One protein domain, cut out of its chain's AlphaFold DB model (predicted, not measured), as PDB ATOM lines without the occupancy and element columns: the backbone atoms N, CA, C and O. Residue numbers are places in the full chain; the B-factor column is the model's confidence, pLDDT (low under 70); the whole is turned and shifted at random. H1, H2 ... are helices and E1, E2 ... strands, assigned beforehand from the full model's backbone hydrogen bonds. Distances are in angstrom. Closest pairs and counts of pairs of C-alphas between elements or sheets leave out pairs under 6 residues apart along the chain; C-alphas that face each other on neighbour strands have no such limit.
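What this domain is: This is residues 68 to 181 and 250 to 286 of the 288 residues of an uncharacterized protein of Escherichia albertii (UniProt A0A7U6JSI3). This is a compact ball of crossed helices built round H7, which runs through the middle with H1 packed on one side of it and H4 on the opposite side. H8 packs on the far part of H7, and H9 covers H2 and H8 on the side away from H7, while the short helices H3, H5 and H6 lie round the rest of H7. The printed part has 151 residues, with the order H1 H2 H3 H4 H5 H6 H7 E1 H8 H9, nine named helices and one named strand, and its class is mostly helix. The radius of gyration of the C-alphas is 14.2 A, and the spans are 36 by 33 by 30 A.

How they stand to each other: Begin at H1, residues 72 to 89, whose residues 72 to 79 alone touch H2, residues 98 to 108, at a steep tilt of 55 degrees; the closest C-alphas, of Lys 76 and Trp 98, are 5.7 A apart. Go on to H3, residues 114 to 117, which touches no helix. The hub is H7, residues 163 to 178, which H1 touches at a steep tilt of 38 degrees, the same way, closest at C-alphas 78 and 168, 7.1 A. H4, residues 130 to 135, touches H7 about perpendicular, at 76 degrees, closest at C-alphas 134 and 169, 6.1 A. H5, residues 149 to 152, is close to H7 but not clearly touching, with C-alphas 151 and 168 closest at 6.7 A. H6, residues 156 to 161, and H7 touch only at the corner, closest at C-alphas 159 and 166, 4.5 A. E1, residues 179 to 181, pairs with no named strand, but its residues 179 to 180 pair antiparallel with residues 250 to 251. H8, residues 257 to 265, touches H7 closest at C-alphas 263 and 177, 5.2 A. H9, residues 272 to 284, touches H2 closest at C-alphas 280 and 103, 5.0 A, and H8 at C-alphas 273 and 257, 5.3 A. Every O i to N i+4 pair is within hydrogen-bond range in H1, H2, H6, H7, H8 and H9; H4 has 1 of 2, and H3 and H5 are too short for such a pair.

Where its parts are: Find C-alpha 72 at (54.417, 38.556, 90.242); from there H1 runs 25.6 A. H2 is 15.5 A long. Look for C-alpha 163 at (50.108, 31.506, 81.506), where H7 begins its 22.3 A. H9, 18.1 A, ends at C-alpha 284, (60.458, 50.343, 89.768).

The domain as a whole: The two C-alphas farthest apart, of Pro 91 and Ala 112, are 40.7 A apart. Residues 182 to 249 are not printed, and C-alphas 181 and 250 are 7.0 A apart across the cut. The links H3 to H4 and H4 to H5 are long. Confidence is under 70 at residues 127, 138 to 139 and 266 to 267.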
ATOM      1  N   TRP A  68      47.046  43.349  87.593       92.81
ATOM      2  CA  TRP A  68      48.322  43.660  86.947       92.81
ATOM      3  C   TRP A  68      49.530  43.038  87.666       92.81
ATOM      4  O   TRP A  68      50.604  42.896  87.079       92.81
ATOM      5  N   ASN A  69      49.361  42.634  88.926       93.12
ATOM      6  CA  ASN A  69      50.389  41.997  89.753       93.12
ATOM      7  C   ASN A  69      50.138  40.493  89.955       93.12
ATOM      8  O   ASN A  69      50.921  39.827  90.634       93.12
ATOM      9  N   LYS A  70      49.070  39.943  89.358       94.94
ATOM     10  CA  LYS A  70      48.613  38.554  89.519       94.94
ATOM     11  C   LYS A  70      49.724  37.522  89.335       94.94
ATOM     12  O   LYS A  70      49.779  36.527  90.053       94.94
ATOM     13  N   TYR A  71      50.634  37.776  88.397       97.12
ATOM     14  CA  TYR A  71      51.711  36.856  88.040       97.12
ATOM     15  C   TYR A  71      53.052  37.168  88.721       97.12
ATOM     16  O   TYR A  71      54.021  36.459  88.474       97.12
ATOM     17  N   ASP A  72      53.145  38.161  89.613       96.56
ATOM     18  CA  ASP A  72      54.417  38.556  90.242       96.56
ATOM     19  C   ASP A  72      55.102  37.394  90.975       96.56
ATOM     20  O   ASP A  72      56.306  37.186  90.828       96.56
ATOM     21  N   ALA A  73      54.345  36.616  91.758       97.88
ATOM     22  CA  ALA A  73      54.884  35.467  92.487       97.88
ATOM     23  C   ALA A  73      55.416  34.386  91.532       97.88
ATOM     24  O   ALA A  73      56.497  33.834  91.747       97.88
ATOM     25  N   LEU A  74      54.683  34.136  90.447       98.38
ATOM     26  CA  LEU A  74      55.068  33.186  89.413       98.38
ATOM     27  C   LEU A  74      56.326  33.648  88.670       98.38
ATOM     28  O   LEU A  74      57.283  32.888  88.566       98.38
ATOM     29  N   ILE A  75      56.367  34.902  88.210       98.44
ATOM     30  CA  ILE A  75      57.514  35.461  87.484       98.44
ATOM     31  C   ILE A  75      58.768  35.428  88.370       98.44
ATOM     32  O   ILE A  75      59.831  35.009  87.912       98.44
ATOM     33  N   LYS A  76      58.654  35.799  89.654       98.50
ATOM     34  CA  LYS A  76      59.757  35.692  90.627       98.50
ATOM     35  C   LYS A  76      60.258  34.256  90.766       98.50
ATOM     36  O   LYS A  76      61.468  34.040  90.734       98.50
ATOM     37  N   LYS A  77      59.348  33.281  90.900       98.31
ATOM     38  CA  LYS A  77      59.691  31.854  90.980       98.31
ATOM     39  C   LYS A  77      60.445  31.402  89.726       98.31
ATOM     40  O   LYS A  77      61.561  30.907  89.844       98.31
ATOM     41  N   LEU A  78      59.876  31.626  88.542       98.56
ATOM     42  CA  LEU A  78      60.458  31.174  87.275       98.56
ATOM     43  C   LEU A  78      61.817  31.828  86.999       98.56
ATOM     44  O   LEU A  78      62.760  31.154  86.587       98.56
ATOM     45  N   MET A  79      61.957  33.124  87.279       98.25
ATOM     46  CA  MET A  79      63.241  33.808  87.126       98.25
ATOM     47  C   MET A  79      64.271  33.367  88.158       98.25
ATOM     48  O   MET A  79      65.449  33.305  87.824       98.25
ATOM     49  N   SER A  80      63.863  33.018  89.381       98.12
ATOM     50  CA  SER A  80      64.760  32.400  90.364       98.12
ATOM     51  C   SER A  80      65.280  31.050  89.863       98.12
ATOM     52  O   SER A  80      66.488  30.826  89.854       98.12
ATOM     53  N   GLU A  81      64.397  30.178  89.367       97.75
ATOM     54  CA  GLU A  81      64.767  28.879  88.787       97.75
ATOM     55  C   GLU A  81      65.749  29.032  87.615       97.75
ATOM     56  O   GLU A  81      66.817  28.413  87.618       97.75
ATOM     57  N   MET A  82      65.432  29.908  86.654       97.88
ATOM     58  CA  MET A  82      66.290  30.192  85.500       97.88
ATOM     59  C   MET A  82      67.639  30.791  85.922       97.88
ATOM     60  O   MET A  82      68.693  30.299  85.521       97.88
ATOM     61  N   ASN A  83      67.633  31.818  86.779       97.81
ATOM     62  CA  ASN A  83      68.858  32.464  87.247       97.81
ATOM     63  C   ASN A  83      69.769  31.485  87.997       97.81
ATOM     64  O   ASN A  83      70.975  31.482  87.766       97.81
ATOM     65  N   ASN A  84      69.211  30.645  88.871       96.62
ATOM     66  CA  ASN A  84      69.978  29.647  89.618       96.62
ATOM     67  C   ASN A  84      70.565  28.574  88.698       96.62
ATOM     68  O   ASN A  84      71.697  28.134  88.909       96.62
ATOM     69  N   HIS A  85      69.821  28.161  87.669       96.25
ATOM     70  CA  HIS A  85      70.338  27.255  86.651       96.25
ATOM     71  C   HIS A  85      71.543  27.872  85.929       96.25
ATOM     72  O   HIS A  85      72.626  27.292  85.980       96.25
ATOM     73  N   LEU A  86      71.379  29.058  85.335       96.06
ATOM     74  CA  LEU A  86      72.406  29.691  84.504       96.06
ATOM     75  C   LEU A  86      73.645  30.123  85.297       96.06
ATOM     76  O   LEU A  86      74.757  29.984  84.791       96.06
ATOM     77  N   LEU A  87      73.487  30.559  86.553       95.25
ATOM     78  CA  LEU A  87      74.619  30.826  87.451       95.25
ATOM     79  C   LEU A  87      75.492  29.587  87.678       95.25
ATOM     80  O   LEU A  87      76.709  29.699  87.790       95.25
ATOM     81  N   ARG A  88      74.876  28.403  87.772       92.56
ATOM     82  CA  ARG A  88      75.589  27.145  88.021       92.56
ATOM     83  C   ARG A  88      76.209  26.564  86.754       92.56
ATOM     84  O   ARG A  88      77.222  25.875  86.843       92.56
ATOM     85  N   THR A  89      75.580  26.768  85.601       90.06
ATOM     86  CA  THR A  89      75.957  26.085  84.355       90.06
ATOM     87  C   THR A  89      76.770  26.945  83.399       90.06
ATOM     88  O   THR A  89      77.381  26.389  82.487       90.06
ATOM     89  N   THR A  90      76.816  28.269  83.587       89.75
ATOM     90  CA  THR A  90      77.473  29.175  82.637       89.75
ATOM     91  C   THR A  90      78.387  30.196  83.326       89.75
ATOM     92  O   THR A  90      77.949  30.921  84.222       89.75
ATOM     93  N   PRO A  91      79.663  30.300  82.912       84.12
ATOM     94  CA  PRO A  91      80.551  31.359  83.379       84.12
ATOM     95  C   PRO A  91      80.035  32.753  82.997       84.12
ATOM     96  O   PRO A  91      79.405  32.933  81.956       84.12
ATOM     97  N   HIS A  92      80.353  33.753  83.822       85.94
ATOM     98  CA  HIS A  92      80.068  35.177  83.570       85.94
ATOM     99  C   HIS A  92      78.582  35.546  83.413       85.94
ATOM    100  O   HIS A  92      78.261  36.647  82.962       85.94
ATOM    101  N   TYR A  93      77.661  34.666  83.811       94.69
ATOM    102  CA  TYR A  93      76.248  35.009  83.875       94.69
ATOM    103  C   TYR A  93      75.972  36.022  84.986       94.69
ATOM    104  O   TYR A  93      76.421  35.865  86.121       94.69
ATOM    105  N   THR A  94      75.195  37.055  84.663       93.44
ATOM    106  CA  THR A  94      74.661  38.012  85.637       93.44
ATOM    107  C   THR A  94      73.156  37.819  85.726       93.44
ATOM    108  O   THR A  94      72.484  37.769  84.699       93.44
ATOM    109  N   GLN A  95      72.625  37.719  86.946       95.56
ATOM    110  CA  GLN A  95      71.201  37.471  87.155       95.56
ATOM    111  C   GLN A  95      70.335  38.558  86.511       95.56
ATOM    112  O   GLN A  95      70.577  39.756  86.670       95.56
ATOM    113  N   VAL A  96      69.288  38.120  85.815       96.50
ATOM    114  CA  VAL A  96      68.280  39.000  85.228       96.50
ATOM    115  C   VAL A  96      67.210  39.295  86.274       96.50
ATOM    116  O   VAL A  96      66.647  38.383  86.884       96.50
ATOM    117  N   ASP A  97      66.921  40.579  86.477       96.50
ATOM    118  CA  ASP A  97      65.853  41.024  87.370       96.50
ATOM    119  C   ASP A  97      64.479  40.638  86.806       96.50
ATOM    120  O   ASP A  97      64.134  40.977  85.671       96.50
ATOM    121  N   TRP A  98      63.672  39.961  87.622       97.81
ATOM    122  CA  TRP A  98      62.330  39.498  87.271       97.81
ATOM    123  C   TRP A  98      61.389  40.636  86.844       97.81
ATOM    124  O   TRP A  98      60.445  40.410  86.085       97.81
ATOM    125  N   ARG A  99      61.664  41.872  87.282       97.00
ATOM    126  CA  ARG A  99      60.892  43.067  86.913       97.00
ATOM    127  C   ARG A  99      60.972  43.387  85.422       97.00
ATOM    128  O   ARG A  99      60.028  43.969  84.899       97.00
ATOM    129  N   TRP A 100      62.020  42.953  84.716       97.69
ATOM    130  CA  TRP A 100      62.069  43.047  83.254       97.69
ATOM    131  C   TRP A 100      61.053  42.125  82.581       97.69
ATOM    132  O   TRP A 100      60.391  42.549  81.641       97.69
ATOM    133  N   ILE A 101      60.854  40.912  83.104       98.06
ATOM    134  CA  ILE A 101      59.831  39.989  82.590       98.06
ATOM    135  C   ILE A 101      58.427  40.510  82.901       98.06
ATOM    136  O   ILE A 101      57.550  40.469  82.044       98.06
ATOM    137  N   LYS A 102      58.219  41.085  84.094       96.94
ATOM    138  CA  LYS A 102      56.967  41.790  84.405       96.94
ATOM    139  C   LYS A 102      56.725  42.955  83.440       96.94
ATOM    140  O   LYS A 102      55.607  43.128  82.962       96.94
ATOM    141  N   ALA A 103      57.766  43.730  83.132       96.38
ATOM    142  CA  ALA A 103      57.662  44.843  82.199       96.38
ATOM    143  C   ALA A 103      57.317  44.386  80.776       96.38
ATOM    144  O   ALA A 103      56.523  45.044  80.105       96.38
ATOM    145  N   MET A 104      57.862  43.249  80.337       96.69
ATOM    146  CA  MET A 104      57.453  42.599  79.092       96.69
ATOM    147  C   MET A 104      55.977  42.210  79.145       96.69
ATOM    148  O   MET A 104      55.228  42.673  78.300       96.69
ATOM    149  N   ALA A 105      55.520  41.492  80.177       96.25
ATOM    150  CA  ALA A 105      54.115  41.088  80.300       96.25
ATOM    151  C   ALA A 105      53.145  42.275  80.182       96.25
ATOM    152  O   ALA A 105      52.239  42.253  79.361       96.25
ATOM    153  N   TRP A 106      53.381  43.348  80.942       95.06
ATOM    154  CA  TRP A 106      52.583  44.584  80.902       95.06
ATOM    155  C   TRP A 106      52.642  45.314  79.543       95.06
ATOM    156  O   TRP A 106      51.754  46.121  79.221       95.06
ATOM    157  N   THR A 107      53.708  45.068  78.774       94.25
ATOM    158  CA  THR A 107      53.908  45.590  77.418       94.25
ATOM    159  C   THR A 107      53.133  44.799  76.381       94.25
ATOM    160  O   THR A 107      52.381  45.401  75.615       94.25
ATOM    161  N   GLU A 108      53.265  43.481  76.429       91.56
ATOM    162  CA  GLU A 108      52.652  42.524  75.513       91.56
ATOM    163  C   GLU A 108      51.136  42.425  75.686       91.56
ATOM    164  O   GLU A 108      50.386  42.349  74.717       91.56
ATOM    165  N   SER A 109      50.651  42.428  76.926       87.38
ATOM    166  CA  SER A 109      49.232  42.264  77.227       87.38
ATOM    167  C   SER A 109      48.841  43.109  78.434       87.38
ATOM    168  O   SER A 109      49.562  43.230  79.420       87.38
ATOM    169  N   GLY A 110      47.695  43.779  78.344       84.62
ATOM    170  CA  GLY A 110      47.133  44.503  79.484       84.62
ATOM    171  C   GLY A 110      46.227  43.589  80.296       84.62
ATOM    172  O   GLY A 110      45.579  42.730  79.712       84.62
ATOM    173  N   ALA A 111      46.089  43.828  81.602       88.44
ATOM    174  CA  ALA A 111      45.253  42.985  82.467       88.44
ATOM    175  C   ALA A 111      43.756  42.927  82.090       88.44
ATOM    176  O   ALA A 111      43.023  42.090  82.601       88.44
ATOM    177  N   ALA A 112      43.307  43.823  81.208       86.94
ATOM    178  CA  ALA A 112      41.951  43.849  80.666       86.94
ATOM    179  C   ALA A 112      41.783  43.045  79.360       86.94
ATOM    180  O   ALA A 112      40.682  43.008  78.821       86.94
ATOM    181  N   GLN A 113      42.861  42.481  78.811       89.62
ATOM    182  CA  GLN A 113      42.849  41.707  77.567       89.62
ATOM    183  C   GLN A 113      42.676  40.214  77.871       89.62
ATOM    184  O   GLN A 113      43.151  39.739  78.902       89.62
ATOM    185  N   GLU A 114      42.022  39.470  76.981       90.06
ATOM    186  CA  GLU A 114      41.772  38.031  77.168       90.06
ATOM    187  C   GLU A 114      43.086  37.238  77.242       90.06
ATOM    188  O   GLU A 114      43.239  36.337  78.069       90.06
ATOM    189  N   GLU A 115      44.085  37.661  76.466       91.81
ATOM    190  CA  GLU A 115      45.438  37.107  76.429       91.81
ATOM    191  C   GLU A 115      46.145  37.199  77.787       91.81
ATOM    192  O   GLU A 115      47.044  36.405  78.075       91.81
ATOM    193  N   TRP A 116      45.707  38.103  78.679       94.38
ATOM    194  CA  TRP A 116      46.214  38.175  80.052       94.38
ATOM    195  C   TRP A 116      45.969  36.887  80.848       94.38
ATOM    196  O   TRP A 116      46.613  36.647  81.869       94.38
ATOM    197  N   HIS A 117      45.030  36.053  80.408       93.44
ATOM    198  CA  HIS A 117      44.674  34.798  81.060       93.44
ATOM    199  C   HIS A 117      45.204  33.561  80.333       93.44
ATOM    200  O   HIS A 117      44.991  32.448  80.816       93.44
ATOM    201  N   SER A 118      45.939  33.745  79.236       91.75
ATOM    202  CA  SER A 118      46.451  32.666  78.393       91.75
ATOM    203  C   SER A 118      47.855  33.000  77.855       91.75
ATOM    204  O   SER A 118      48.852  32.740  78.535       91.75
ATOM    205  N   ASN A 119      47.968  33.613  76.678       90.62
ATOM    206  CA  ASN A 119      49.216  33.917  75.970       90.62
ATOM    207  C   ASN A 119      49.785  35.319  76.282       90.62
ATOM    208  O   ASN A 119      50.082  36.093  75.374       90.62
ATOM    209  N   ILE A 120      49.994  35.619  77.567       94.94
ATOM    210  CA  ILE A 120      50.389  36.945  78.101       94.94
ATOM    211  C   ILE A 120      51.611  37.551  77.407       94.94
ATOM    212  O   ILE A 120      51.667  38.751  77.165       94.94
ATOM    213  N   MET A 121      52.617  36.728  77.125       94.50
ATOM    214  CA  MET A 121      53.881  37.162  76.534       94.50
ATOM    215  C   MET A 121      53.838  37.149  75.003       94.50
ATOM    216  O   MET A 121      54.867  37.329  74.369       94.50
ATOM    217  N   GLN A 122      52.677  36.873  74.398       89.62
ATOM    218  CA  GLN A 122      52.434  36.819  72.949       89.62
ATOM    219  C   GLN A 122      53.260  35.774  72.173       89.62
ATOM    220  O   GLN A 122      53.002  35.534  70.992       89.62
ATOM    221  N   ILE A 123      54.159  35.039  72.836       86.12
ATOM    222  CA  ILE A 123      54.766  33.840  72.259       86.12
ATOM    223  C   ILE A 123      53.689  32.790  71.972       86.12
ATOM    224  O   ILE A 123      52.868  32.447  72.827       86.12
ATOM    225  N   GLY A 124      53.699  32.267  70.750       75.31
ATOM    226  CA  GLY A 124      52.733  31.283  70.280       75.31
ATOM    227  C   GLY A 124      51.450  31.851  69.681       75.31
ATOM    228  O   GLY A 124      50.579  31.052  69.323       75.31
ATOM    229  N   VAL A 125      51.342  33.171  69.484       83.25
ATOM    230  CA  VAL A 125      50.332  33.756  68.580       83.25
ATOM    231  C   VAL A 125      50.444  33.105  67.195       83.25
ATOM    232  O   VAL A 125      51.474  32.540  66.820       83.25
ATOM    233  N   ARG A 126      49.344  33.082  66.435       73.31
ATOM    234  CA  ARG A 126      49.273  32.372  65.152       73.31
ATOM    235  C   ARG A 126      50.457  32.752  64.245       73.31
ATOM    236  O   ARG A 126      50.658  33.924  63.959       73.31
ATOM    237  N   TYR A 127      51.182  31.738  63.770       69.81
ATOM    238  CA  TYR A 127      52.385  31.853  62.925       69.81
ATOM    239  C   TYR A 127      53.644  32.421  63.588       69.81
ATOM    240  O   TYR A 127      54.620  32.656  62.881       69.81
ATOM    241  N   ASP A 128      53.675  32.575  64.911       74.62
ATOM    242  CA  ASP A 128      54.896  32.959  65.617       74.62
ATOM    243  C   ASP A 128      55.976  31.858  65.496       74.62
ATOM    244  O   ASP A 128      55.790  30.754  66.023       74.62
ATOM    245  N   PRO A 129      57.118  32.118  64.827       77.25
ATOM    246  CA  PRO A 129      58.207  31.150  64.734       77.25
ATOM    247  C   PRO A 129      58.926  30.934  66.078       77.25
ATOM    248  O   PRO A 129      59.587  29.906  66.252       77.25
ATOM    249  N   GLY A 130      58.789  31.854  67.040       80.19
ATOM    250  CA  GLY A 130      59.412  31.784  68.361       80.19
ATOM    251  C   GLY A 130      58.983  30.561  69.167       80.19
ATOM    252  O   GLY A 130      59.810  29.949  69.849       80.19
ATOM    253  N   ILE A 131      57.736  30.106  69.000       86.00
ATOM    254  CA  ILE A 131      57.245  28.884  69.651       86.00
ATOM    255  C   ILE A 131      58.052  27.644  69.238       86.00
ATOM    256  O   ILE A 131      58.308  26.763  70.057       86.00
ATOM    257  N   LEU A 132      58.526  27.587  67.988       85.75
ATOM    258  CA  LEU A 132      59.283  26.446  67.473       85.75
ATOM    259  C   LEU A 132      60.699  26.399  68.045       85.75
ATOM    260  O   LEU A 132      61.259  25.313  68.202       85.75
ATOM    261  N   VAL A 133      61.275  27.552  68.395       85.88
ATOM    262  CA  VAL A 133      62.591  27.620  69.044       85.88
ATOM    263  C   VAL A 133      62.555  26.889  70.384       85.88
ATOM    264  O   VAL A 133      63.478  26.137  70.692       85.88
ATOM    265  N   VAL A 134      61.471  27.038  71.146       88.62
ATOM    266  CA  VAL A 134      61.357  26.442  72.484       88.62
ATOM    267  C   VAL A 134      60.803  25.016  72.475       88.62
ATOM    268  O   VAL A 134      61.171  24.227  73.341       88.62
ATOM    269  N   THR A 135      59.970  24.639  71.496       86.81
ATOM    270  CA  THR A 135      59.400  23.278  71.421       86.81
ATOM    271  C   THR A 135      60.238  22.311  70.578       86.81
ATOM    272  O   THR A 135      60.363  21.131  70.919       86.81
ATOM    273  N   LYS A 136      60.843  22.794  69.484       80.81
ATOM    274  CA  LYS A 136      61.597  21.981  68.510       80.81
ATOM    275  C   LYS A 136      63.089  22.305  68.482       80.81
ATOM    276  O   LYS A 136      63.889  21.417  68.199       80.81
ATOM    277  N   GLY A 137      63.489  23.527  68.834       74.12
ATOM    278  CA  GLY A 137      64.882  23.996  68.854       74.12
ATOM    279  C   GLY A 137      65.725  23.468  70.019       74.12
ATOM    280  O   GLY A 137      66.544  24.206  70.566       74.12
ATOM    281  N   LYS A 138      65.556  22.194  70.401       68.06
ATOM    282  CA  LYS A 138      66.154  21.586  71.603       68.06
ATOM    283  C   LYS A 138      67.682  21.679  71.657       68.06
ATOM    284  O   LYS A 138      68.227  21.735  72.750       68.06
ATOM    285  N   GLU A 139      68.377  21.739  70.522       68.06
ATOM    286  CA  GLU A 139      69.835  21.941  70.508       68.06
ATOM    287  C   GLU A 139      70.269  23.385  70.792       68.06
ATOM    288  O   GLU A 139      71.356  23.596  71.322       68.06
ATOM    289  N   MET A 140      69.450  24.381  70.440       74.56
ATOM    290  CA  MET A 140      69.768  25.800  70.632       74.56
ATOM    291  C   MET A 140      69.210  26.295  71.967       74.56
ATOM    292  O   MET A 140      69.971  26.623  72.875       74.56
ATOM    293  N   ALA A 141      67.891  26.216  72.142       84.31
ATOM    294  CA  ALA A 141      67.224  26.627  73.372       84.31
ATOM    295  C   ALA A 141      67.547  25.700  74.557       84.31
ATOM    296  O   ALA A 141      67.539  26.129  75.711       84.31
ATOM    297  N   GLY A 142      67.888  24.433  74.302       87.00
ATOM    298  CA  GLY A 142      68.225  23.487  75.365       87.00
ATOM    299  C   GLY A 142      69.504  23.832  76.126       87.00
ATOM    300  O   GLY A 142      69.657  23.362  77.248       87.00
ATOM    301  N   VAL A 143      70.392  24.669  75.571       88.81
ATOM    302  CA  VAL A 143      71.624  25.091  76.266       88.81
ATOM    303  C   VAL A 143      71.320  26.063  77.412       88.81
ATOM    304  O   VAL A 143      72.035  26.064  78.409       88.81
ATOM    305  N   VAL A 144      70.252  26.862  77.295       94.12
ATOM    306  CA  VAL A 144      69.803  27.791  78.351       94.12
ATOM    307  C   VAL A 144      68.716  27.199  79.255       94.12
ATOM    308  O   VAL A 144      68.400  27.770  80.293       94.12
ATOM    309  N   THR A 145      68.094  26.089  78.851       94.69
ATOM    310  CA  THR A 145      66.898  25.558  79.516       94.69
ATOM    311  C   THR A 145      67.271  24.731  80.752       94.69
ATOM    312  O   THR A 145      68.043  23.776  80.621       94.69
ATOM    313  N   PRO A 146      66.678  25.008  81.932       94.94
ATOM    314  CA  PRO A 146      66.844  24.168  83.111       94.94
ATOM    315  C   PRO A 146      66.568  22.687  82.830       94.94
ATOM    316  O   PRO A 146      65.591  22.329  82.174       94.94
ATOM    317  N   ASP A 147      67.426  21.809  83.351       90.06
ATOM    318  CA  ASP A 147      67.330  20.361  83.137       90.06
ATOM    319  C   ASP A 147      66.309  19.689  84.069       90.06
ATOM    320  O   ASP A 147      66.656  18.832  84.879       90.06
ATOM    321  N   ILE A 148      65.053  20.135  83.987       91.31
ATOM    322  CA  ILE A 148      63.906  19.560  84.701       91.31
ATOM    323  C   ILE A 148      62.668  19.491  83.785       91.31
ATOM    324  O   ILE A 148      62.541  20.317  82.869       91.31
ATOM    325  N   PRO A 149      61.757  18.512  83.981       91.56
ATOM    326  CA  PRO A 149      60.634  18.264  83.072       91.56
ATOM    327  C   PRO A 149      59.747  19.484  82.805       91.56
ATOM    328  O   PRO A 149      59.341  19.700  81.663       91.56
ATOM    329  N   GLU A 150      59.502  20.308  83.821       93.12
ATOM    330  CA  GLU A 150      58.633  21.489  83.763       93.12
ATOM    331  C   GLU A 150      59.146  22.553  82.784       93.12
ATOM    332  O   GLU A 150      58.354  23.313  82.230       93.12
ATOM    333  N   TRP A 151      60.462  22.606  82.559       94.94
ATOM    334  CA  TRP A 151      61.101  23.538  81.626       94.94
ATOM    335  C   TRP A 151      61.365  22.922  80.249       94.94
ATOM    336  O   TRP A 151      61.440  23.654  79.265       94.94
ATOM    337  N   LYS A 152      61.493  21.592  80.150       89.69
ATOM    338  CA  LYS A 152      61.869  20.897  78.905       89.69
ATOM    339  C   LYS A 152      60.698  20.402  78.065       89.69
ATOM    340  O   LYS A 152      60.821  20.324  76.843       89.69
ATOM    341  N   ASN A 153      59.586  20.039  78.693       88.50
ATOM    342  CA  ASN A 153      58.470  19.375  78.020       88.50
ATOM    343  C   ASN A 153      57.359  20.366  77.652       88.50
ATOM    344  O   ASN A 153      56.182  20.103  77.885       88.50
ATOM    345  N   LEU A 154      57.738  21.519  77.092       91.75
ATOM    346  CA  LEU A 154      56.771  22.528  76.668       91.75
ATOM    347  C   LEU A 154      56.052  22.072  75.392       91.75
ATOM    348  O   LEU A 154      56.681  21.627  74.430       91.75
ATOM    349  N   ASN A 155      54.730  22.216  75.385       90.75
ATOM    350  CA  ASN A 155      53.862  21.885  74.259       90.75
ATOM    351  C   ASN A 155      53.237  23.155  73.667       90.75
ATOM    352  O   ASN A 155      52.833  24.049  74.406       90.75
ATOM    353  N   GLU A 156      53.097  23.211  72.341       91.75
ATOM    354  CA  GLU A 156      52.610  24.397  71.623       91.75
ATOM    355  C   GLU A 156      51.206  24.833  72.077       91.75
ATOM    356  O   GLU A 156      50.971  26.015  72.311       91.75
ATOM    357  N   MET A 157      50.283  23.880  72.251       91.69
ATOM    358  CA  MET A 157      48.920  24.160  72.732       91.69
ATOM    359  C   MET A 157      48.940  24.742  74.148       91.69
ATOM    360  O   MET A 157      48.331  25.770  74.416       91.69
ATOM    361  N   GLN A 158      49.734  24.145  75.036       93.56
ATOM    362  CA  GLN A 158      49.848  24.609  76.415       93.56
ATOM    363  C   GLN A 158      50.508  25.989  76.526       93.56
ATOM    364  O   GLN A 158      50.121  26.770  77.387       93.56
ATOM    365  N   ILE A 159      51.470  26.317  75.656       94.62
ATOM    366  CA  ILE A 159      52.068  27.664  75.593       94.62
ATOM    367  C   ILE A 159      51.007  28.723  75.268       94.62
ATOM    368  O   ILE A 159      51.109  29.846  75.757       94.62
ATOM    369  N   ARG A 160      49.999  28.381  74.458       93.31
ATOM    370  CA  ARG A 160      48.924  29.303  74.069       93.31
ATOM    371  C   ARG A 160      47.854  29.469  75.139       93.31
ATOM    372  O   ARG A 160      47.239  30.521  75.193       93.31
ATOM    373  N   GLU A 161      47.628  28.449  75.960       93.69
ATOM    374  CA  GLU A 161      46.477  28.393  76.872       93.69
ATOM    375  C   GLU A 161      46.849  28.602  78.343       93.69
ATOM    376  O   GLU A 161      46.013  29.037  79.129       93.69
ATOM    377  N   ILE A 162      48.088  28.290  78.737       95.75
ATOM    378  CA  ILE A 162      48.499  28.243  80.144       95.75
ATOM    379  C   ILE A 162      49.550  29.333  80.413       95.75
ATOM    380  O   ILE A 162      50.707  29.165  80.015       95.75
ATOM    381  N   PRO A 163      49.209  30.397  81.174       95.94
ATOM    382  CA  PRO A 163      50.108  31.506  81.506       95.94
ATOM    383  C   PRO A 163      51.496  31.097  81.992       95.94
ATOM    384  O   PRO A 163      52.511  31.630  81.558       95.94
ATOM    385  N   GLU A 164      51.564  30.117  82.889       97.19
ATOM    386  CA  GLU A 164      52.831  29.641  83.442       97.19
ATOM    387  C   GLU A 164      53.739  29.002  82.384       97.19
ATOM    388  O   GLU A 164      54.954  29.214  82.393       97.19
ATOM    389  N   ILE A 165      53.160  28.271  81.436       96.62
ATOM    390  CA  ILE A 165      53.901  27.654  80.333       96.62
ATOM    391  C   ILE A 165      54.287  28.726  79.305       96.62
ATOM    392  O   ILE A 165      55.407  28.697  78.793       96.62
ATOM    393  N   ASN A 166      53.422  29.718  79.080       96.88
ATOM    394  CA  ASN A 166      53.717  30.887  78.255       96.88
ATOM    395  C   ASN A 166      54.918  31.690  78.795       96.88
ATOM    396  O   ASN A 166      55.854  31.982  78.048       96.88
ATOM    397  N   PHE A 167      54.965  31.952  80.107       97.88
ATOM    398  CA  PHE A 167      56.109  32.605  80.747       97.88
ATOM    399  C   PHE A 167      57.398  31.792  80.616       97.88
ATOM    400  O   PHE A 167      58.435  32.365  80.283       97.88
ATOM    401  N   ARG A 168      57.364  30.469  80.834       97.50
ATOM    402  CA  ARG A 168      58.552  29.617  80.630       97.50
ATOM    403  C   ARG A 168      59.068  29.714  79.202       97.50
ATOM    404  O   ARG A 168      60.258  29.945  79.007       97.50
ATOM    405  N   ALA A 169      58.178  29.588  78.220       96.12
ATOM    406  CA  ALA A 169      58.521  29.713  76.810       96.12
ATOM    407  C   ALA A 169      59.158  31.078  76.503       96.12
ATOM    408  O   ALA A 169      60.234  31.135  75.910       96.12
ATOM    409  N   ALA A 170      58.555  32.171  76.973       96.25
ATOM    410  CA  ALA A 170      59.076  33.517  76.766       96.25
ATOM    411  C   ALA A 170      60.456  33.725  77.411       96.25
ATOM    412  O   ALA A 170      61.347  34.296  76.783       96.25
ATOM    413  N   ILE A 171      60.654  33.226  78.635       97.75
ATOM    414  CA  ILE A 171      61.938  33.306  79.340       97.75
ATOM    415  C   ILE A 171      63.001  32.489  78.598       97.75
ATOM    416  O   ILE A 171      64.083  33.011  78.347       97.75
ATOM    417  N   ILE A 172      62.713  31.243  78.197       96.62
ATOM    418  CA  ILE A 172      63.659  30.424  77.417       96.62
ATOM    419  C   ILE A 172      64.033  31.139  76.120       96.62
ATOM    420  O   ILE A 172      65.216  31.236  75.801       96.62
ATOM    421  N   TYR A 173      63.044  31.657  75.388       95.12
ATOM    422  CA  TYR A 173      63.272  32.357  74.130       95.12
ATOM    423  C   TYR A 173      64.168  33.586  74.327       95.12
ATOM    424  O   TYR A 173      65.195  33.711  73.661       95.12
ATOM    425  N   LEU A 174      63.842  34.440  75.303       95.75
ATOM    426  CA  LEU A 174      64.637  35.618  75.639       95.75
ATOM    427  C   LEU A 174      66.073  35.239  76.020       95.75
ATOM    428  O   LEU A 174      67.021  35.804  75.476       95.75
ATOM    429  N   MET A 175      66.254  34.276  76.928       96.06
ATOM    430  CA  MET A 175      67.588  33.870  77.377       96.06
ATOM    431  C   MET A 175      68.396  33.230  76.247       96.06
ATOM    432  O   MET A 175      69.585  33.510  76.122       96.06
ATOM    433  N   ASN A 176      67.761  32.437  75.381       94.00
ATOM    434  CA  ASN A 176      68.395  31.888  74.186       94.00
ATOM    435  C   ASN A 176      68.899  33.011  73.267       94.00
ATOM    436  O   ASN A 176      70.070  33.007  72.889       94.00
ATOM    437  N   SER A 177      68.061  34.010  72.981       92.50
ATOM    438  CA  SER A 177      68.419  35.167  72.148       92.50
ATOM    439  C   SER A 177      69.505  36.060  72.770       92.50
ATOM    440  O   SER A 177      70.275  36.697  72.054       92.50
ATOM    441  N   LEU A 178      69.602  36.111  74.103       92.62
ATOM    442  CA  LEU A 178      70.654  36.848  74.816       92.62
ATOM    443  C   LEU A 178      71.962  36.058  74.964       92.62
ATOM    444  O   LEU A 178      72.975  36.634  75.370       92.62
ATOM    445  N   SER A 179      71.964  34.761  74.666       93.44
ATOM    446  CA  SER A 179      73.143  33.912  74.816       93.44
ATOM    447  C   SER A 179      74.107  34.046  73.632       93.44
ATOM    448  O   SER A 179      73.703  34.179  72.479       93.44
ATOM    449  N   ILE A 180      75.408  33.990  73.916       92.25
ATOM    450  CA  ILE A 180      76.461  33.857  72.906       92.25
ATOM    451  C   ILE A 180      76.953  32.419  72.976       92.25
ATOM    452  O   ILE A 180      77.461  31.981  74.011       92.25
ATOM    453  N   VAL A 181      76.804  31.677  71.882       90.19
ATOM    454  CA  VAL A 181      77.097  30.242  71.828       90.19
ATOM    455  C   VAL A 181      78.240  29.923  70.871       90.19
ATOM    456  O   VAL A 181      78.372  30.534  69.816       90.19
ATOM    457  N   GLY A 250      79.256  33.289  76.442       92.00
ATOM    458  CA  GLY A 250      79.036  34.647  76.911       92.00
ATOM    459  C   GLY A 250      77.570  35.052  76.854       92.00
ATOM    460  O   GLY A 250      76.705  34.282  76.435       92.00
ATOM    461  N   TRP A 251      77.311  36.289  77.262       93.75
ATOM    462  CA  TRP A 251      75.968  36.838  77.372       93.75
ATOM    463  C   TRP A 251      75.913  38.280  76.883       93.75
ATOM    464  O   TRP A 251      76.777  39.097  77.197       93.75
ATOM    465  N   ASN A 252      74.832  38.618  76.189       91.25
ATOM    466  CA  ASN A 252      74.454  39.984  75.859       91.25
ATOM    467  C   ASN A 252      73.780  40.651  77.070       91.25
ATOM    468  O   ASN A 252      72.594  40.958  77.045       91.25
ATOM    469  N   LEU A 253      74.536  40.863  78.149       88.12
ATOM    470  CA  LEU A 253      74.079  41.444  79.419       88.12
ATOM    471  C   LEU A 253      74.955  42.659  79.813       88.12
ATOM    472  O   LEU A 253      76.039  42.817  79.250       88.12
ATOM    473  N   PRO A 254      74.511  43.555  80.722       90.31
ATOM    474  CA  PRO A 254      73.239  43.549  81.457       90.31
ATOM    475  C   PRO A 254      72.027  43.789  80.550       90.31
ATOM    476  O   PRO A 254      72.128  44.438  79.506       90.31
ATOM    477  N   ILE A 255      70.881  43.245  80.960       89.06
ATOM    478  CA  ILE A 255      69.610  43.401  80.250       89.06
ATOM    479  C   ILE A 255      69.113  44.854  80.331       89.06
ATOM    480  O   ILE A 255      69.287  45.536  81.340       89.06
ATOM    481  N   ASN A 256      68.492  45.326  79.253       90.06
ATOM    482  CA  ASN A 256      67.797  46.607  79.176       90.06
ATOM    483  C   ASN A 256      66.726  46.547  78.076       90.06
ATOM    484  O   ASN A 256      66.644  45.565  77.335       90.06
ATOM    485  N   ALA A 257      65.933  47.610  77.941       90.19
ATOM    486  CA  ALA A 257      64.851  47.679  76.962       90.19
ATOM    487  C   ALA A 257      65.314  47.457  75.511       90.19
ATOM    488  O   ALA A 257      64.645  46.749  74.766       90.19
ATOM    489  N   GLN A 258      66.466  48.010  75.112       88.19
ATOM    490  CA  GLN A 258      67.001  47.830  73.758       88.19
ATOM    491  C   GLN A 258      67.344  46.364  73.482       88.19
ATOM    492  O   GLN A 258      66.992  45.832  72.433       88.19
ATOM    493  N   ARG A 259      67.998  45.690  74.435       90.38
ATOM    494  CA  ARG A 259      68.343  44.271  74.299       90.38
ATOM    495  C   ARG A 259      67.105  43.380  74.277       90.38
ATOM    496  O   ARG A 259      67.075  42.452  73.483       90.38
ATOM    497  N   ILE A 260      66.088  43.678  75.091       92.94
ATOM    498  CA  ILE A 260      64.806  42.955  75.062       92.94
ATOM    499  C   ILE A 260      64.125  43.140  73.706       92.94
ATOM    500  O   ILE A 260      63.715  42.159  73.101       92.94
ATOM    501  N   ALA A 261      64.049  44.368  73.187       89.00
ATOM    502  CA  ALA A 261      63.428  44.627  71.891       89.00
ATOM    503  C   ALA A 261      64.126  43.862  70.754       89.00
ATOM    504  O   ALA A 261      63.461  43.228  69.941       89.00
ATOM    505  N   LEU A 262      65.464  43.866  70.733       86.69
ATOM    506  CA  LEU A 262      66.241  43.099  69.755       86.69
ATOM    507  C   LEU A 262      66.045  41.585  69.907       86.69
ATOM    508  O   LEU A 262      66.001  40.873  68.910       86.69
ATOM    509  N   ALA A 263      65.940  41.095  71.142       87.69
ATOM    510  CA  ALA A 263      65.855  39.671  71.443       87.69
ATOM    511  C   ALA A 263      64.440  39.082  71.326       87.69
ATOM    512  O   ALA A 263      64.329  37.871  71.147       87.69
ATOM    513  N   TYR A 264      63.393  39.901  71.479       88.38
ATOM    514  CA  TYR A 264      62.010  39.445  71.672       88.38
ATOM    515  C   TYR A 264      61.009  40.028  70.665       88.38
ATOM    516  O   TYR A 264      60.245  39.278  70.075       88.38
ATOM    517  N   ASN A 265      61.033  41.344  70.415       83.75
ATOM    518  CA  ASN A 265      60.060  42.011  69.531       83.75
ATOM    519  C   ASN A 265      60.301  41.713  68.040       83.75
ATOM    520  O   ASN A 265      59.389  41.829  67.226       83.75
ATOM    521  N   GLY A 266      61.541  41.395  67.644       68.31
ATOM    522  CA  GLY A 266      61.867  41.048  66.253       68.31
ATOM    523  C   GLY A 266      61.590  42.158  65.224       68.31
ATOM    524  O   GLY A 266      61.571  41.883  64.028       68.31
ATOM    525  N   GLY A 267      61.371  43.401  65.673       68.81
ATOM    526  CA  GLY A 267      61.032  44.549  64.825       68.81
ATOM    527  C   GLY A 267      59.535  44.760  64.564       68.81
ATOM    528  O   GLY A 267      59.210  45.558  63.692       68.81
ATOM    529  N   GLY A 268      58.638  44.078  65.290       77.31
ATOM    530  CA  GLY A 268      57.186  44.196  65.114       77.31
ATOM    531  C   GLY A 268      56.620  45.561  65.522       77.31
ATOM    532  O   GLY A 268      56.105  46.298  64.683       77.31
ATOM    533  N   ASP A 269      56.720  45.914  66.806       83.44
ATOM    534  CA  ASP A 269      56.266  47.214  67.320       83.44
ATOM    535  C   ASP A 269      57.417  48.244  67.299       83.44
ATOM    536  O   ASP A 269      58.416  48.057  68.006       83.44
ATOM    537  N   PRO A 270      57.310  49.349  66.532       82.44
ATOM    538  CA  PRO A 270      58.352  50.373  66.465       82.44
ATOM    539  C   PRO A 270      58.521  51.162  67.773       82.44
ATOM    540  O   PRO A 270      59.574  51.762  67.968       82.44
ATOM    541  N   LYS A 271      57.524  51.155  68.672       86.75
ATOM    542  CA  LYS A 271      57.553  51.837  69.982       86.75
ATOM    543  C   LYS A 271      57.861  50.883  71.144       86.75
ATOM    544  O   LYS A 271      57.705  51.241  72.314       86.75
ATOM    545  N   TYR A 272      58.263  49.646  70.851       88.62
ATOM    546  CA  TYR A 272      58.433  48.609  71.870       88.62
ATOM    547  C   TYR A 272      59.478  48.978  72.933       88.62
ATOM    548  O   TYR A 272      59.286  48.727  74.124       88.62
ATOM    549  N   ILE A 273      60.579  49.618  72.524       87.44
ATOM    550  CA  ILE A 273      61.643  50.049  73.445       87.44
ATOM    551  C   ILE A 273      61.083  51.057  74.455       87.44
ATOM    552  O   ILE A 273      61.342  50.948  75.655       87.44
ATOM    553  N   GLU A 274      60.312  52.029  73.978       89.31
ATOM    554  CA  GLU A 274      59.678  53.081  74.765       89.31
ATOM    555  C   GLU A 274      58.648  52.487  75.727       89.31
ATOM    556  O   GLU A 274      58.671  52.813  76.916       89.31
ATOM    557  N   LYS A 275      57.811  51.556  75.251       93.06
ATOM    558  CA  LYS A 275      56.827  50.848  76.084       93.06
ATOM    559  C   LYS A 275      57.491  50.070  77.219       93.06
ATOM    560  O   LYS A 275      57.094  50.222  78.374       93.06
ATOM    561  N   ILE A 276      58.545  49.305  76.928       93.50
ATOM    562  CA  ILE A 276      59.285  48.547  77.948       93.50
ATOM    563  C   ILE A 276      59.953  49.485  78.958       93.50
ATOM    564  O   ILE A 276      59.860  49.244  80.162       93.50
ATOM    565  N   LYS A 277      60.609  50.565  78.503       92.12
ATOM    566  CA  LYS A 277      61.226  51.564  79.398       92.12
ATOM    567  C   LYS A 277      60.195  52.178  80.334       92.12
ATOM    568  O   LYS A 277      60.429  52.232  81.542       92.12
ATOM    569  N   TYR A 278      59.067  52.610  79.777       92.75
ATOM    570  CA  TYR A 278      57.985  53.224  80.528       92.75
ATOM    571  C   TYR A 278      57.451  52.256  81.584       92.75
ATOM    572  O   TYR A 278      57.525  52.545  82.776       92.75
ATOM    573  N   THR A 279      57.039  51.060  81.177       94.06
ATOM    574  CA  THR A 279      56.528  50.035  82.089       94.06
ATOM    575  C   THR A 279      57.533  49.646  83.170       94.06
ATOM    576  O   THR A 279      57.180  49.563  84.345       94.06
ATOM    577  N   HIS A 280      58.798  49.423  82.808       94.06
ATOM    578  CA  HIS A 280      59.824  49.085  83.788       94.06
ATOM    579  C   HIS A 280      60.009  50.222  84.798       94.06
ATOM    580  O   HIS A 280      60.076  49.963  85.996       94.06
ATOM    581  N   SER A 281      60.016  51.484  84.353       92.06
ATOM    582  CA  SER A 281      60.085  52.630  85.267       92.06
ATOM    583  C   SER A 281      58.900  52.680  86.234       92.06
ATOM    584  O   SER A 281      59.107  52.902  87.426       92.06
ATOM    585  N   LEU A 282      57.692  52.370  85.745       91.31
ATOM    586  CA  LEU A 282      56.486  52.318  86.561       91.31
ATOM    587  C   LEU A 282      56.578  51.247  87.653       91.31
ATOM    588  O   LEU A 282      56.240  51.490  88.808       91.31
ATOM    589  N   ILE A 283      57.056  50.055  87.292       91.44
ATOM    590  CA  ILE A 283      57.239  48.934  88.221       91.44
ATOM    591  C   ILE A 283      58.295  49.274  89.278       91.44
ATOM    592  O   ILE A 283      58.155  48.906  90.443       91.44
ATOM    593  N   MET A 284      59.356  49.976  88.880       88.62
ATOM    594  CA  MET A 284      60.458  50.343  89.768       88.62
ATOM    595  C   MET A 284      60.080  51.409  90.802       88.62
ATOM    596  O   MET A 284      60.714  51.458  91.854       88.62
ATOM    597  N   SER A 285      59.065  52.232  90.535       81.88
ATOM    598  CA  SER A 285      58.585  53.268  91.457       81.88
ATOM    599  C   SER A 285      57.511  52.787  92.441       81.88
ATOM    600  O   SER A 285      57.071  53.570  93.285       81.88
ATOM    601  N   ILE A 286      57.049  51.533  92.340       75.00
ATOM    602  CA  ILE A 286      56.124  50.948  93.321       75.00
ATOM    603  C   ILE A 286      56.900  50.751  94.638       75.00
ATOM    604  O   ILE A 286      57.901  50.027  94.635       75.00
TER     605      ILE A 286